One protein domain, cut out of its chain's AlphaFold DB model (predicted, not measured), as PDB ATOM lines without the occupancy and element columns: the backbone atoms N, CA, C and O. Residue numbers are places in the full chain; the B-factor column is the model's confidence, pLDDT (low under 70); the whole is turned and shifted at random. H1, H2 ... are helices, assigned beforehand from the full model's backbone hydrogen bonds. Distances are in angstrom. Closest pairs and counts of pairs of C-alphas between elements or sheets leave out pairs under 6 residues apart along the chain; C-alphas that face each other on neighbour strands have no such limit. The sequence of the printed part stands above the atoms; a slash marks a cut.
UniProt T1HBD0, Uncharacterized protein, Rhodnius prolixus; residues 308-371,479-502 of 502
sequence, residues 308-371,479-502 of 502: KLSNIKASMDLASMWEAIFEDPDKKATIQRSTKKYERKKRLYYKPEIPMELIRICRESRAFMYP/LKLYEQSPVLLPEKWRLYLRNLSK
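AT A GLANCE: This is residues 308 to 371 and 479 to 502 of the 502 residues of an uncharacterized protein of Rhodnius prolixus (UniProt T1HBD0). Two long helices, H1 and H2, meet at their ends in a corner like an L, and the printed part then folds back through a long loop so that the short helix H3 is side by side with H1. H4, the last helix, runs crosswise to H3 on the side away from H1, while H2 and the loop after it make an open arm whose residues 343 to 349 stick out. The printed part has 88 residues with four named helices, in the order H1, H2, H3, H4, and no named strand; the class is all helix. It is only just loose, close to compact, with a radius of gyration of the C-alphas of 14.8 A and spans of 43 by 30 by 29 A.

IN THESE COORDINATES: H1 is residues 312 to 327, from C-alpha 312 at (268.059, 206.650, 191.031), and is 23.0 A long from first to last C-alpha. H2, residues 329 to 344, is 21.8 A long and ends with C-alpha 344 at (286.795, 226.999, 215.169). H3 is residues 356 to 364, 13.1 A long. H4 is residues 491 to 499, 12.4 A long, and its C-alpha 499 is at (293.394, 219.077, 188.485).

HOW THE PARTS SIT: H1 and H2 touch only at the corner by their link, and only just, with 3 pairs of C-alphas within 8 A; the closest C-alphas are those of Phe 326 and Lys 332, 5.0 A apart. Their lines are about perpendicular, at 89 degrees. H1 touches H3 with residues 318 to 325 alone, and the closest C-alphas are those of Leu 318 and Ile 361, 6.8 A apart. These two run opposite ways at a shallow tilt of 27 degrees. H2 and H3 are only just apart, 8.3 A at the closest. H3 and H4 only just touch, with 3 pairs of C-alphas within 8 A, the closest being those of Arg 363 and Leu 497, 7.4 A apart; they are about perpendicular, at 85 degrees. H4 is apart from H1 and from H2. Every O i to N i+4 pair is within hydrogen-bond range in H1 and H4, against 11 of 12 in H2 and 4 of 5 in H3.

THE WHOLE: The two C-alphas farthest apart are those of Lys 308 and Arg 344, 44.1 A. The link from H1 to H2 is tight, with 1 residue, and the link from H2 to H3 is long, with 11 residues. Residues 372 to 478 are cut out between H3 and H4, and C-alphas 371 and 479 are 10.3 A apart across the cut. Residues 479 to 490 hold no named element. The mean pLDDT of the printed part is 82.0; residue 308, residues 341 to 349 and residues 500 to 502 are under 70.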
ATOM      1  N   LYS A 308     259.877 208.250 185.359       63.66
ATOM      2  CA  LYS A 308     261.182 207.785 184.852       63.66
ATOM      3  C   LYS A 308     262.338 208.419 185.642       63.66
ATOM      4  O   LYS A 308     262.991 209.343 185.163       63.66
ATOM      5  N   LEU A 309     262.615 207.913 186.845       70.56
ATOM      6  CA  LEU A 309     263.777 208.318 187.656       70.56
ATOM      7  C   LEU A 309     265.062 207.622 187.176       70.56
ATOM      8  O   LEU A 309     265.591 206.715 187.813       70.56
ATOM      9  N   SER A 310     265.578 208.049 186.025       75.12
ATOM     10  CA  SER A 310     266.708 207.398 185.341       75.12
ATOM     11  C   SER A 310     268.044 207.429 186.102       75.12
ATOM     12  O   SER A 310     268.927 206.621 185.810       75.12
ATOM     13  N   ASN A 311     268.213 208.317 187.089       86.75
ATOM     14  CA  ASN A 311     269.439 208.437 187.882       86.75
ATOM     15  C   ASN A 311     269.381 207.730 189.249       86.75
ATOM     16  O   ASN A 311     270.395 207.723 189.942       86.75
ATOM     17  N   ILE A 312     268.247 207.135 189.651       86.88
ATOM     18  CA  ILE A 312     268.059 206.650 191.031       86.88
ATOM     19  C   ILE A 312     269.097 205.600 191.437       86.88
ATOM     20  O   ILE A 312     269.722 205.721 192.485       86.88
ATOM     21  N   LYS A 313     269.371 204.631 190.558       85.81
ATOM     22  CA  LYS A 313     270.370 203.586 190.807       85.81
ATOM     23  C   LYS A 313     271.770 204.172 191.005       85.81
ATOM     24  O   LYS A 313     272.438 203.858 191.978       85.81
ATOM     25  N   ALA A 314     272.173 205.092 190.126       89.00
ATOM     26  CA  ALA A 314     273.474 205.751 190.223       89.00
ATOM     27  C   ALA A 314     273.598 206.643 191.472       89.00
ATOM     28  O   ALA A 314     274.703 206.821 191.988       89.00
ATOM     29  N   SER A 315     272.486 207.212 191.945       90.50
ATOM     30  CA  SER A 315     272.431 207.983 193.190       90.50
ATOM     31  C   SER A 315     272.601 207.091 194.419       90.50
ATOM     32  O   SER A 315     273.375 207.445 195.305       90.50
ATOM     33  N   MET A 316     271.941 205.929 194.450       89.19
ATOM     34  CA  MET A 316     272.082 204.949 195.536       89.19
ATOM     35  C   MET A 316     273.510 204.410 195.609       89.19
ATOM     36  O   MET A 316     274.124 204.452 196.672       89.19
ATOM     37  N   ASP A 317     274.079 204.016 194.465       91.06
ATOM     38  CA  ASP A 317     275.468 203.554 194.390       91.06
ATOM     39  C   ASP A 317     276.435 204.620 194.943       91.06
ATOM     40  O   ASP A 317     277.340 204.311 195.715       91.06
ATOM     41  N   LEU A 318     276.223 205.898 194.600       92.56
ATOM     42  CA  LEU A 318     277.043 207.003 195.104       92.56
ATOM     43  C   LEU A 318     276.899 207.201 196.618       92.56
ATOM     44  O   LEU A 318     277.901 207.485 197.279       92.56
ATOM     45  N   ALA A 319     275.689 207.068 197.165       91.94
ATOM     46  CA  ALA A 319     275.452 207.170 198.602       91.94
ATOM     47  C   ALA A 319     276.187 206.054 199.357       91.94
ATOM     48  O   ALA A 319     276.974 206.349 200.256       91.94
ATOM     49  N   SER A 320     276.055 204.804 198.909       93.44
ATOM     50  CA  SER A 320     276.771 203.669 199.503       93.44
ATOM     51  C   SER A 320     278.293 203.810 199.382       93.44
ATOM     52  O   SER A 320     279.026 203.527 200.327       93.44
ATOM     53  N   MET A 321     278.802 204.314 198.249       91.12
ATOM     54  CA  MET A 321     280.234 204.613 198.090       91.12
ATOM     55  C   MET A 321     280.723 205.681 199.077       91.12
ATOM     56  O   MET A 321     281.858 205.619 199.551       91.12
ATOM     57  N   TRP A 322     279.893 206.683 199.368       90.81
ATOM     58  CA  TRP A 322     280.217 207.731 200.328       90.81
ATOM     59  C   TRP A 322     280.210 207.217 201.770       90.81
ATOM     60  O   TRP A 322     281.117 207.542 202.536       90.81
ATOM     61  N   GLU A 323     279.243 206.374 202.123       90.69
ATOM     62  CA  GLU A 323     279.169 205.710 203.429       90.69
ATOM     63  C   GLU A 323     280.383 204.806 203.668       90.69
ATOM     64  O   GLU A 323     281.037 204.928 204.703       90.69
ATOM     65  N   ALA A 324     280.793 204.021 202.667       91.00
ATOM     66  CA  ALA A 324     282.000 203.195 202.743       91.00
ATOM     67  C   ALA A 324     283.283 204.023 202.980       91.00
ATOM     68  O   ALA A 324     284.216 203.583 203.651       91.00
ATOM     69  N   ILE A 325     283.354 205.260 202.470       87.00
ATOM     70  CA  ILE A 325     284.473 206.177 202.761       87.00
ATOM     71  C   ILE A 325     284.465 206.628 204.227       87.00
ATOM     72  O   ILE A 325     285.530 206.894 204.788       87.00
ATOM     73  N   PHE A 326     283.290 206.715 204.849       83.44
ATOM     74  CA  PHE A 326     283.136 207.058 206.260       83.44
ATOM     75  C   PHE A 326     283.422 205.901 207.219       83.44
ATOM     76  O   PHE A 326     283.700 206.166 208.391       83.44
ATOM     77  N   GLU A 327     283.385 204.655 206.754       89.88
ATOM     78  CA  GLU A 327     283.806 203.491 207.544       89.88
ATOM     79  C   GLU A 327     285.321 203.496 207.808       89.88
ATOM     80  O   GLU A 327     285.769 203.072 208.873       89.88
ATOM     81  N   ASP A 328     286.112 204.048 206.882       89.62
ATOM     82  CA  ASP A 328     287.558 204.207 207.037       89.62
ATOM     83  C   ASP A 328     287.885 205.292 208.095       89.62
ATOM     84  O   ASP A 328     287.589 206.481 207.886       89.62
ATOM     85  N   PRO A 329     288.522 204.931 209.229       86.31
ATOM     86  CA  PRO A 329     288.764 205.854 210.335       86.31
ATOM     87  C   PRO A 329     289.691 207.016 209.952       86.31
ATOM     88  O   PRO A 329     289.517 208.126 210.466       86.31
ATOM     89  N   ASP A 330     290.630 206.814 209.023       86.56
ATOM     90  CA  ASP A 330     291.588 207.846 208.615       86.56
ATOM     91  C   ASP A 330     290.931 208.896 207.716       86.56
ATOM     92  O   ASP A 330     291.132 210.112 207.887       86.56
ATOM     93  N   LYS A 331     290.085 208.444 206.784       83.94
ATOM     94  CA  LYS A 331     289.293 209.327 205.917       83.94
ATOM     95  C   LYS A 331     288.229 210.062 206.724       83.94
ATOM     96  O   LYS A 331     288.140 211.289 206.625       83.94
ATOM     97  N   LYS A 332     287.515 209.360 207.612       85.12
ATOM     98  CA  LYS A 332     286.564 209.959 208.559       85.12
ATOM     99  C   LYS A 332     287.225 211.038 209.410       85.12
ATOM    100  O   LYS A 332     286.706 212.152 209.489       85.12
ATOM    101  N   ALA A 333     288.394 210.768 209.994       83.25
ATOM    102  CA  ALA A 333     289.123 211.752 210.792       83.25
ATOM    103  C   ALA A 333     289.559 212.965 209.957       83.25
ATOM    104  O   ALA A 333     289.504 214.099 210.434       83.25
ATOM    105  N   THR A 334     289.967 212.763 208.704       83.88
ATOM    106  CA  THR A 334     290.353 213.854 207.795       83.88
ATOM    107  C   THR A 334     289.162 214.748 207.445       83.88
ATOM    108  O   THR A 334     289.250 215.974 207.584       83.88
ATOM    109  N   ILE A 335     288.023 214.145 207.097       80.75
ATOM    110  CA  ILE A 335     286.771 214.856 206.821       80.75
ATOM    111  C   ILE A 335     286.316 215.612 208.080       80.75
ATOM    112  O   ILE A 335     286.090 216.822 208.016       80.75
ATOM    113  N   GLN A 336     286.309 214.966 209.250       81.00
ATOM    114  CA  GLN A 336     285.938 215.592 210.526       81.00
ATOM    115  C   GLN A 336     286.894 216.717 210.965       81.00
ATOM    116  O   GLN A 336     286.472 217.706 211.560       81.00
ATOM    117  N   ARG A 337     288.200 216.623 210.679       78.19
ATOM    118  CA  ARG A 337     289.144 217.730 210.933       78.19
ATOM    119  C   ARG A 337     288.826 218.935 210.051       78.19
ATOM    120  O   ARG A 337     288.930 220.073 210.516       78.19
ATOM    121  N   SER A 338     288.440 218.702 208.795       70.38
ATOM    122  CA  SER A 338     288.075 219.773 207.863       70.38
ATOM    123  C   SER A 338     286.792 220.503 208.291       70.38
ATOM    124  O   SER A 338     286.755 221.738 208.245       70.38
ATOM    125  N   THR A 339     285.802 219.776 208.822       71.56
ATOM    126  CA  THR A 339     284.562 220.345 209.374       71.56
ATOM    127  C   THR A 339     284.808 221.060 210.708       71.56
ATOM    128  O   THR A 339     284.419 222.214 210.863       71.56
ATOM    129  N   LYS A 340     285.591 220.491 211.634       72.12
ATOM    130  CA  LYS A 340     285.966 221.170 212.896       72.12
ATOM    131  C   LYS A 340     286.787 222.448 212.669       72.12
ATOM    132  O   LYS A 340     286.661 223.428 213.406       72.12
ATOM    133  N   LYS A 341     287.629 222.493 211.628       68.12
ATOM    134  CA  LYS A 341     288.369 223.711 211.229       68.12
ATOM    135  C   LYS A 341     287.423 224.857 210.853       68.12
ATOM    136  O   LYS A 341     287.775 226.014 211.086       68.12
ATOM    137  N   TYR A 342     286.250 224.550 210.298       63.22
ATOM    138  CA  TYR A 342     285.189 225.527 210.055       63.22
ATOM    139  C   TYR A 342     284.615 226.059 211.373       63.22
ATOM    140  O   TYR A 342     284.607 227.271 211.583       63.22
ATOM    141  N   GLU A 343     284.216 225.169 212.286       63.41
ATOM    142  CA  GLU A 343     283.606 225.533 213.575       63.41
ATOM    143  C   GLU A 343     284.507 226.442 214.414       63.41
ATOM    144  O   GLU A 343     284.051 227.433 214.979       63.41
ATOM    145  N   ARG A 344     285.818 226.165 214.445       62.09
ATOM    146  CA  ARG A 344     286.795 226.999 215.169       62.09
ATOM    147  C   ARG A 344     286.973 228.376 214.539       62.09
ATOM    148  O   ARG A 344     287.281 229.344 215.229       62.09
ATOM    149  N   LYS A 345     286.792 228.482 213.222       61.41
ATOM    150  CA  LYS A 345     286.913 229.729 212.468       61.41
ATOM    151  C   LYS A 345     285.546 230.387 212.280       61.41
ATOM    152  O   LYS A 345     285.272 230.779 211.151       61.41
ATOM    153  N   LYS A 346     284.738 230.549 213.349       54.41
ATOM    154  CA  LYS A 346     283.482 231.353 213.421       54.41
ATOM    155  C   LYS A 346     283.651 232.774 212.844       54.41
ATOM    156  O   LYS A 346     283.623 233.777 213.546       54.41
ATOM    157  N   ARG A 347     283.876 232.891 211.547       55.41
ATOM    158  CA  ARG A 347     284.063 234.123 210.802       55.41
ATOM    159  C   ARG A 347     283.112 234.021 209.635       55.41
ATOM    160  O   ARG A 347     283.213 233.076 208.854       55.41
ATOM    161  N   LEU A 348     282.248 235.027 209.510       57.81
ATOM    162  CA  LEU A 348     281.296 235.213 208.409       57.81
ATOM    163  C   LEU A 348     281.911 234.984 207.008       57.81
ATOM    164  O   LEU A 348     281.191 234.725 206.054       57.81
ATOM    165  N   TYR A 349     283.242 235.033 206.887       59.97
ATOM    166  CA  TYR A 349     283.988 235.011 205.632       59.97
ATOM    167  C   TYR A 349     284.660 233.674 205.278       59.97
ATOM    168  O   TYR A 349     285.165 233.538 204.166       59.97
ATOM    169  N   TYR A 350     284.710 232.675 206.172       72.81
ATOM    170  CA  TYR A 350     285.297 231.379 205.801       72.81
ATOM    171  C   TYR A 350     284.296 230.576 204.960       72.81
ATOM    172  O   TYR A 350     283.183 230.294 205.411       72.81
ATOM    173  N   LYS A 351     284.671 230.234 203.721       74.31
ATOM    174  CA  LYS A 351     283.884 229.390 202.809       74.31
ATOM    175  C   LYS A 351     284.423 227.957 202.892       74.31
ATOM    176  O   LYS A 351     285.572 227.760 202.504       74.31
ATOM    177  N   PRO A 352     283.652 226.980 203.408       77.88
ATOM    178  CA  PRO A 352     284.126 225.605 203.505       77.88
ATOM    179  C   PRO A 352     284.403 225.037 202.111       77.88
ATOM    180  O   PRO A 352     283.739 225.379 201.124       77.88
ATOM    181  N   GLU A 353     285.414 224.184 202.041       82.88
ATOM    182  CA  GLU A 353     285.792 223.450 200.837       82.88
ATOM    183  C   GLU A 353     285.078 222.099 200.813       82.88
ATOM    184  O   GLU A 353     284.710 221.561 201.857       82.88
ATOM    185  N   ILE A 354     284.831 221.587 199.610       86.12
ATOM    186  CA  ILE A 354     284.224 220.269 199.425       86.12
ATOM    187  C   ILE A 354     285.332 219.227 199.638       86.12
ATOM    188  O   ILE A 354     286.412 219.406 199.068       86.12
ATOM    189  N   PRO A 355     285.105 218.163 200.432       86.12
ATOM    190  CA  PRO A 355     286.085 217.093 200.604       86.12
ATOM    191  C   PRO A 355     286.524 216.495 199.261       86.12
ATOM    192  O   PRO A 355     285.697 216.243 198.382       86.12
ATOM    193  N   MET A 356     287.825 216.249 199.096       84.50
ATOM    194  CA  MET A 356     288.379 215.739 197.834       84.50
ATOM    195  C   MET A 356     287.885 214.327 197.518       84.50
ATOM    196  O   MET A 356     287.657 213.995 196.358       84.50
ATOM    197  N   GLU A 357     287.685 213.509 198.546       86.44
ATOM    198  CA  GLU A 357     287.128 212.163 198.463       86.44
ATOM    199  C   GLU A 357     285.715 212.189 197.870       86.44
ATOM    200  O   GLU A 357     285.413 211.400 196.977       86.44
ATOM    201  N   LEU A 358     284.893 213.163 198.281       88.69
ATOM    202  CA  LEU A 358     283.547 213.356 197.742       88.69
ATOM    203  C   LEU A 358     283.598 213.731 196.258       88.69
ATOM    204  O   LEU A 358     282.883 213.168 195.438       88.69
ATOM    205  N   ILE A 359     284.490 214.648 195.880       88.56
ATOM    206  CA  ILE A 359     284.644 215.046 194.474       88.56
ATOM    207  C   ILE A 359     285.067 213.848 193.610       88.56
ATOM    208  O   ILE A 359     284.592 213.715 192.482       88.56
ATOM    209  N   ARG A 360     285.932 212.966 194.127       88.50
ATOM    210  CA  ARG A 360     286.394 211.766 193.412       88.50
ATOM    211  C   ARG A 360     285.262 210.783 193.133       88.50
ATOM    212  O   ARG A 360     285.151 210.336 191.997       88.50
ATOM    213  N   ILE A 361     284.402 210.494 194.110       90.56
ATOM    214  CA  ILE A 361     283.251 209.606 193.871       90.56
ATOM    215  C   ILE A 361     282.210 210.267 192.961       90.56
ATOM    216  O   ILE A 361     281.686 209.634 192.045       90.56
ATOM    217  N   CYS A 362     281.977 211.573 193.127       91.38
ATOM    218  CA  CYS A 362     281.041 212.314 192.290       91.38
ATOM    219  C   CYS A 362     281.504 212.375 190.829       91.38
ATOM    220  O   CYS A 362     280.672 212.342 189.926       91.38
ATOM    221  N   ARG A 363     282.821 212.430 190.588       90.00
ATOM    222  CA  ARG A 363     283.425 212.441 189.248       90.00
ATOM    223  C   ARG A 363     282.972 211.255 188.398       90.00
ATOM    224  O   ARG A 363     282.703 211.426 187.210       90.00
ATOM    225  N   GLU A 364     282.957 210.062 188.980       89.50
ATOM    226  CA  GLU A 364     282.713 208.808 188.259       89.50
ATOM    227  C   GLU A 364     281.233 208.431 188.184       89.50
ATOM    228  O   GLU A 364     280.848 207.609 187.348       89.50
ATOM    229  N   SER A 365     280.408 209.059 189.020       91.62
ATOM    230  CA  SER A 365     278.982 208.790 189.097       91.62
ATOM    231  C   SER A 365     278.189 209.429 187.955       91.62
ATOM    232  O   SER A 365     278.534 210.483 187.416       91.62
ATOM    233  N   ARG A 366     277.081 208.763 187.617       90.44
ATOM    234  CA  ARG A 366     276.044 209.204 186.671       90.44
ATOM    235  C   ARG A 366     274.807 209.770 187.383       90.44
ATOM    236  O   ARG A 366     273.761 209.921 186.764       90.44
ATOM    237  N   ALA A 367     274.905 210.045 188.685       90.56
ATOM    238  CA  ALA A 367     273.786 210.518 189.500       90.56
ATOM    239  C   ALA A 367     273.324 211.944 189.137       90.56
ATOM    240  O   ALA A 367     272.166 212.304 189.351       90.56
ATOM    241  N   PHE A 368     274.215 212.776 188.592       90.25
ATOM    242  CA  PHE A 368     273.986 214.215 188.438       90.25
ATOM    243  C   PHE A 368     273.341 214.571 187.094       90.25
ATOM    244  O   PHE A 368     274.041 214.839 186.118       90.25
ATOM    245  N   MET A 369     272.005 214.640 187.072       86.19
ATOM    246  CA  MET A 369     271.231 215.087 185.900       86.19
ATOM    247  C   MET A 369     271.460 216.567 185.564       86.19
ATOM    248  O   MET A 369     271.540 216.935 184.396       86.19
ATOM    249  N   TYR A 370     271.600 217.409 186.593       87.38
ATOM    250  CA  TYR A 370     271.768 218.860 186.465       87.38
ATOM    251  C   TYR A 370     273.080 219.307 187.118       87.38
ATOM    252  O   TYR A 370     273.103 219.663 188.297       87.38
ATOM    253  N   PRO A 371     274.194 219.321 186.372       88.88
ATOM    254  CA  PRO A 371     275.527 219.562 186.937       88.88
ATOM    255  C   PRO A 371     275.696 220.989 187.463       88.88
ATOM    256  O   PRO A 371     276.464 221.231 188.392       88.88
ATOM    257  N   LEU A 479     275.373 210.808 181.500       87.25
ATOM    258  CA  LEU A 479     276.819 210.969 181.397       87.25
ATOM    259  C   LEU A 479     277.449 210.996 182.788       87.25
ATOM    260  O   LEU A 479     276.826 211.443 183.754       87.25
ATOM    261  N   LYS A 480     278.701 210.543 182.894       89.88
ATOM    262  CA  LYS A 480     279.471 210.750 184.124       89.88
ATOM    263  C   LYS A 480     279.822 212.224 184.281       89.88
ATOM    264  O   LYS A 480     279.960 212.940 183.291       89.88
ATOM    265  N   LEU A 481     280.060 212.670 185.510       89.31
ATOM    266  CA  LEU A 481     280.326 214.083 185.782       89.31
ATOM    267  C   LEU A 481     281.546 214.644 185.022       89.31
ATOM    268  O   LEU A 481     281.519 215.792 184.590       89.31
ATOM    269  N   TYR A 482     282.604 213.850 184.803       87.06
ATOM    270  CA  TYR A 482     283.760 214.299 184.004       87.06
ATOM    271  C   TYR A 482     283.505 214.350 182.490       87.06
ATOM    272  O   TYR A 482     284.283 214.976 181.773       87.06
ATOM    273  N   GLU A 483     282.471 213.664 181.998       88.56
ATOM    274  CA  GLU A 483     282.104 213.609 180.573       88.56
ATOM    275  C   GLU A 483     281.187 214.774 180.184       88.56
ATOM    276  O   GLU A 483     280.977 215.044 179.005       88.56
ATOM    277  N   GLN A 484     280.628 215.468 181.174       87.25
ATOM    278  CA  GLN A 484     279.721 216.584 180.961       87.25
ATOM    279  C   GLN A 484     280.453 217.839 180.483       87.25
ATOM    280  O   GLN A 484     281.632 218.063 180.765       87.25
ATOM    281  N   SER A 485     279.718 218.698 179.770       87.00
ATOM    282  CA  SER A 485     280.259 219.956 179.258       87.00
ATOM    283  C   SER A 485     280.814 220.826 180.400       87.00
ATOM    284  O   SER A 485     280.076 221.141 181.337       87.00
ATOM    285  N   PRO A 486     282.072 221.307 180.315       85.00
ATOM    286  CA  PRO A 486     282.679 222.181 181.326       85.00
ATOM    287  C   PRO A 486     281.926 223.493 181.579       85.00
ATOM    288  O   PRO A 486     282.136 224.127 182.614       85.00
ATOM    289  N   VAL A 487     281.079 223.909 180.631       86.56
ATOM    290  CA  VAL A 487     280.219 225.098 180.738       86.56
ATOM    291  C   VAL A 487     279.076 224.866 181.730       86.56
ATOM    292  O   VAL A 487     278.658 225.798 182.408       86.56
ATOM    293  N   LEU A 488     278.611 223.620 181.858       87.12
ATOM    294  CA  LEU A 488     277.533 223.230 182.770       87.12
ATOM    295  C   LEU A 488     278.027 222.968 184.198       87.12
ATOM    296  O   LEU A 488     277.224 222.747 185.098       87.12
ATOM    297  N   LEU A 489     279.341 222.980 184.422       88.50
ATOM    298  CA  LEU A 489     279.934 222.726 185.727       88.50
ATOM    299  C   LEU A 489     280.262 224.046 186.437       88.50
ATOM    300  O   LEU A 489     280.938 224.910 185.855       88.50
ATOM    301  N   PRO A 490     279.881 224.196 187.720       89.75
ATOM    302  CA  PRO A 490     280.317 225.331 188.518       89.75
ATOM    303  C   PRO A 490     281.848 225.436 188.532       89.75
ATOM    304  O   PRO A 490     282.561 224.430 188.522       89.75
ATOM    305  N   GLU A 491     282.369 226.663 188.595       86.56
ATOM    306  CA  GLU A 491     283.799 226.959 188.416       86.56
ATOM    307  C   GLU A 491     284.721 226.084 189.275       86.56
ATOM    308  O   GLU A 491     285.706 225.536 188.781       86.56
ATOM    309  N   LYS A 492     284.370 225.882 190.549       83.94
ATOM    310  CA  LYS A 492     285.159 225.037 191.448       83.94
ATOM    311  C   LYS A 492     285.233 223.591 190.974       83.94
ATOM    312  O   LYS A 492     286.321 223.029 190.930       83.94
ATOM    313  N   TRP A 493     284.103 223.007 190.591       89.12
ATOM    314  CA  TRP A 493     284.048 221.636 190.083       89.12
ATOM    315  C   TRP A 493     284.871 221.492 188.807       89.12
ATOM    316  O   TRP A 493     285.628 220.533 188.675       89.12
ATOM    317  N   ARG A 494     284.833 222.497 187.926       88.50
ATOM    318  CA  ARG A 494     285.680 222.557 186.728       88.50
ATOM    319  C   ARG A 494     287.174 222.536 187.069       88.50
ATOM    320  O   ARG A 494     287.932 221.793 186.447       88.50
ATOM    321  N   LEU A 495     287.601 223.332 188.054       85.19
ATOM    322  CA  LEU A 495     288.995 223.373 188.512       85.19
ATOM    323  C   LEU A 495     289.427 222.037 189.122       85.19
ATOM    324  O   LEU A 495     290.494 221.530 188.783       85.19
ATOM    325  N   TYR A 496     288.594 221.444 189.977       82.88
ATOM    326  CA  TYR A 496     288.907 220.160 190.598       82.88
ATOM    327  C   TYR A 496     289.001 219.031 189.570       82.88
ATOM    328  O   TYR A 496     289.978 218.284 189.583       82.88
ATOM    329  N   LEU A 497     288.046 218.938 188.642       82.00
ATOM    330  CA  LEU A 497     288.059 217.922 187.587       82.00
ATOM    331  C   LEU A 497     289.266 218.077 186.651       82.00
ATOM    332  O   LEU A 497     289.849 217.074 186.248       82.00
ATOM    333  N   ARG A 498     289.698 219.315 186.370       81.00
ATOM    334  CA  ARG A 498     290.920 219.598 185.594       81.00
ATOM    335  C   ARG A 498     292.207 219.246 186.343       81.00
ATOM    336  O   ARG A 498     293.193 218.875 185.715       81.00
ATOM    337  N   ASN A 499     292.225 219.397 187.664       76.69
ATOM    338  CA  ASN A 499     293.394 219.077 188.485       76.69
ATOM    339  C   ASN A 499     293.515 217.576 188.778       76.69
ATOM    340  O   ASN A 499     294.608 217.119 189.068       76.69
ATOM    341  N   LEU A 500     292.413 216.825 188.698       67.69
ATOM    342  CA  LEU A 500     292.366 215.366 188.867       67.69
ATOM    343  C   LEU A 500     292.621 214.585 187.561       67.69
ATOM    344  O   LEU A 500     292.627 213.353 187.583       67.69
ATOM    345  N   SER A 501     292.734 215.271 186.417       60.22
ATOM    346  CA  SER A 501     293.087 214.674 185.120       60.22
ATOM    347  C   SER A 501     294.571 214.814 184.757       60.22
ATOM    348  O   SER A 501     294.994 214.251 183.750       60.22
ATOM    349  N   LYS A 502     295.337 215.553 185.566       45.62
ATOM    350  CA  LYS A 502     296.802 215.581 185.572       45.62
ATOM    351  C   LYS A 502     297.305 214.689 186.694       45.62
ATOM    352  O   LYS A 502     298.402 214.126 186.509       45.62
TER     353      LYS A 502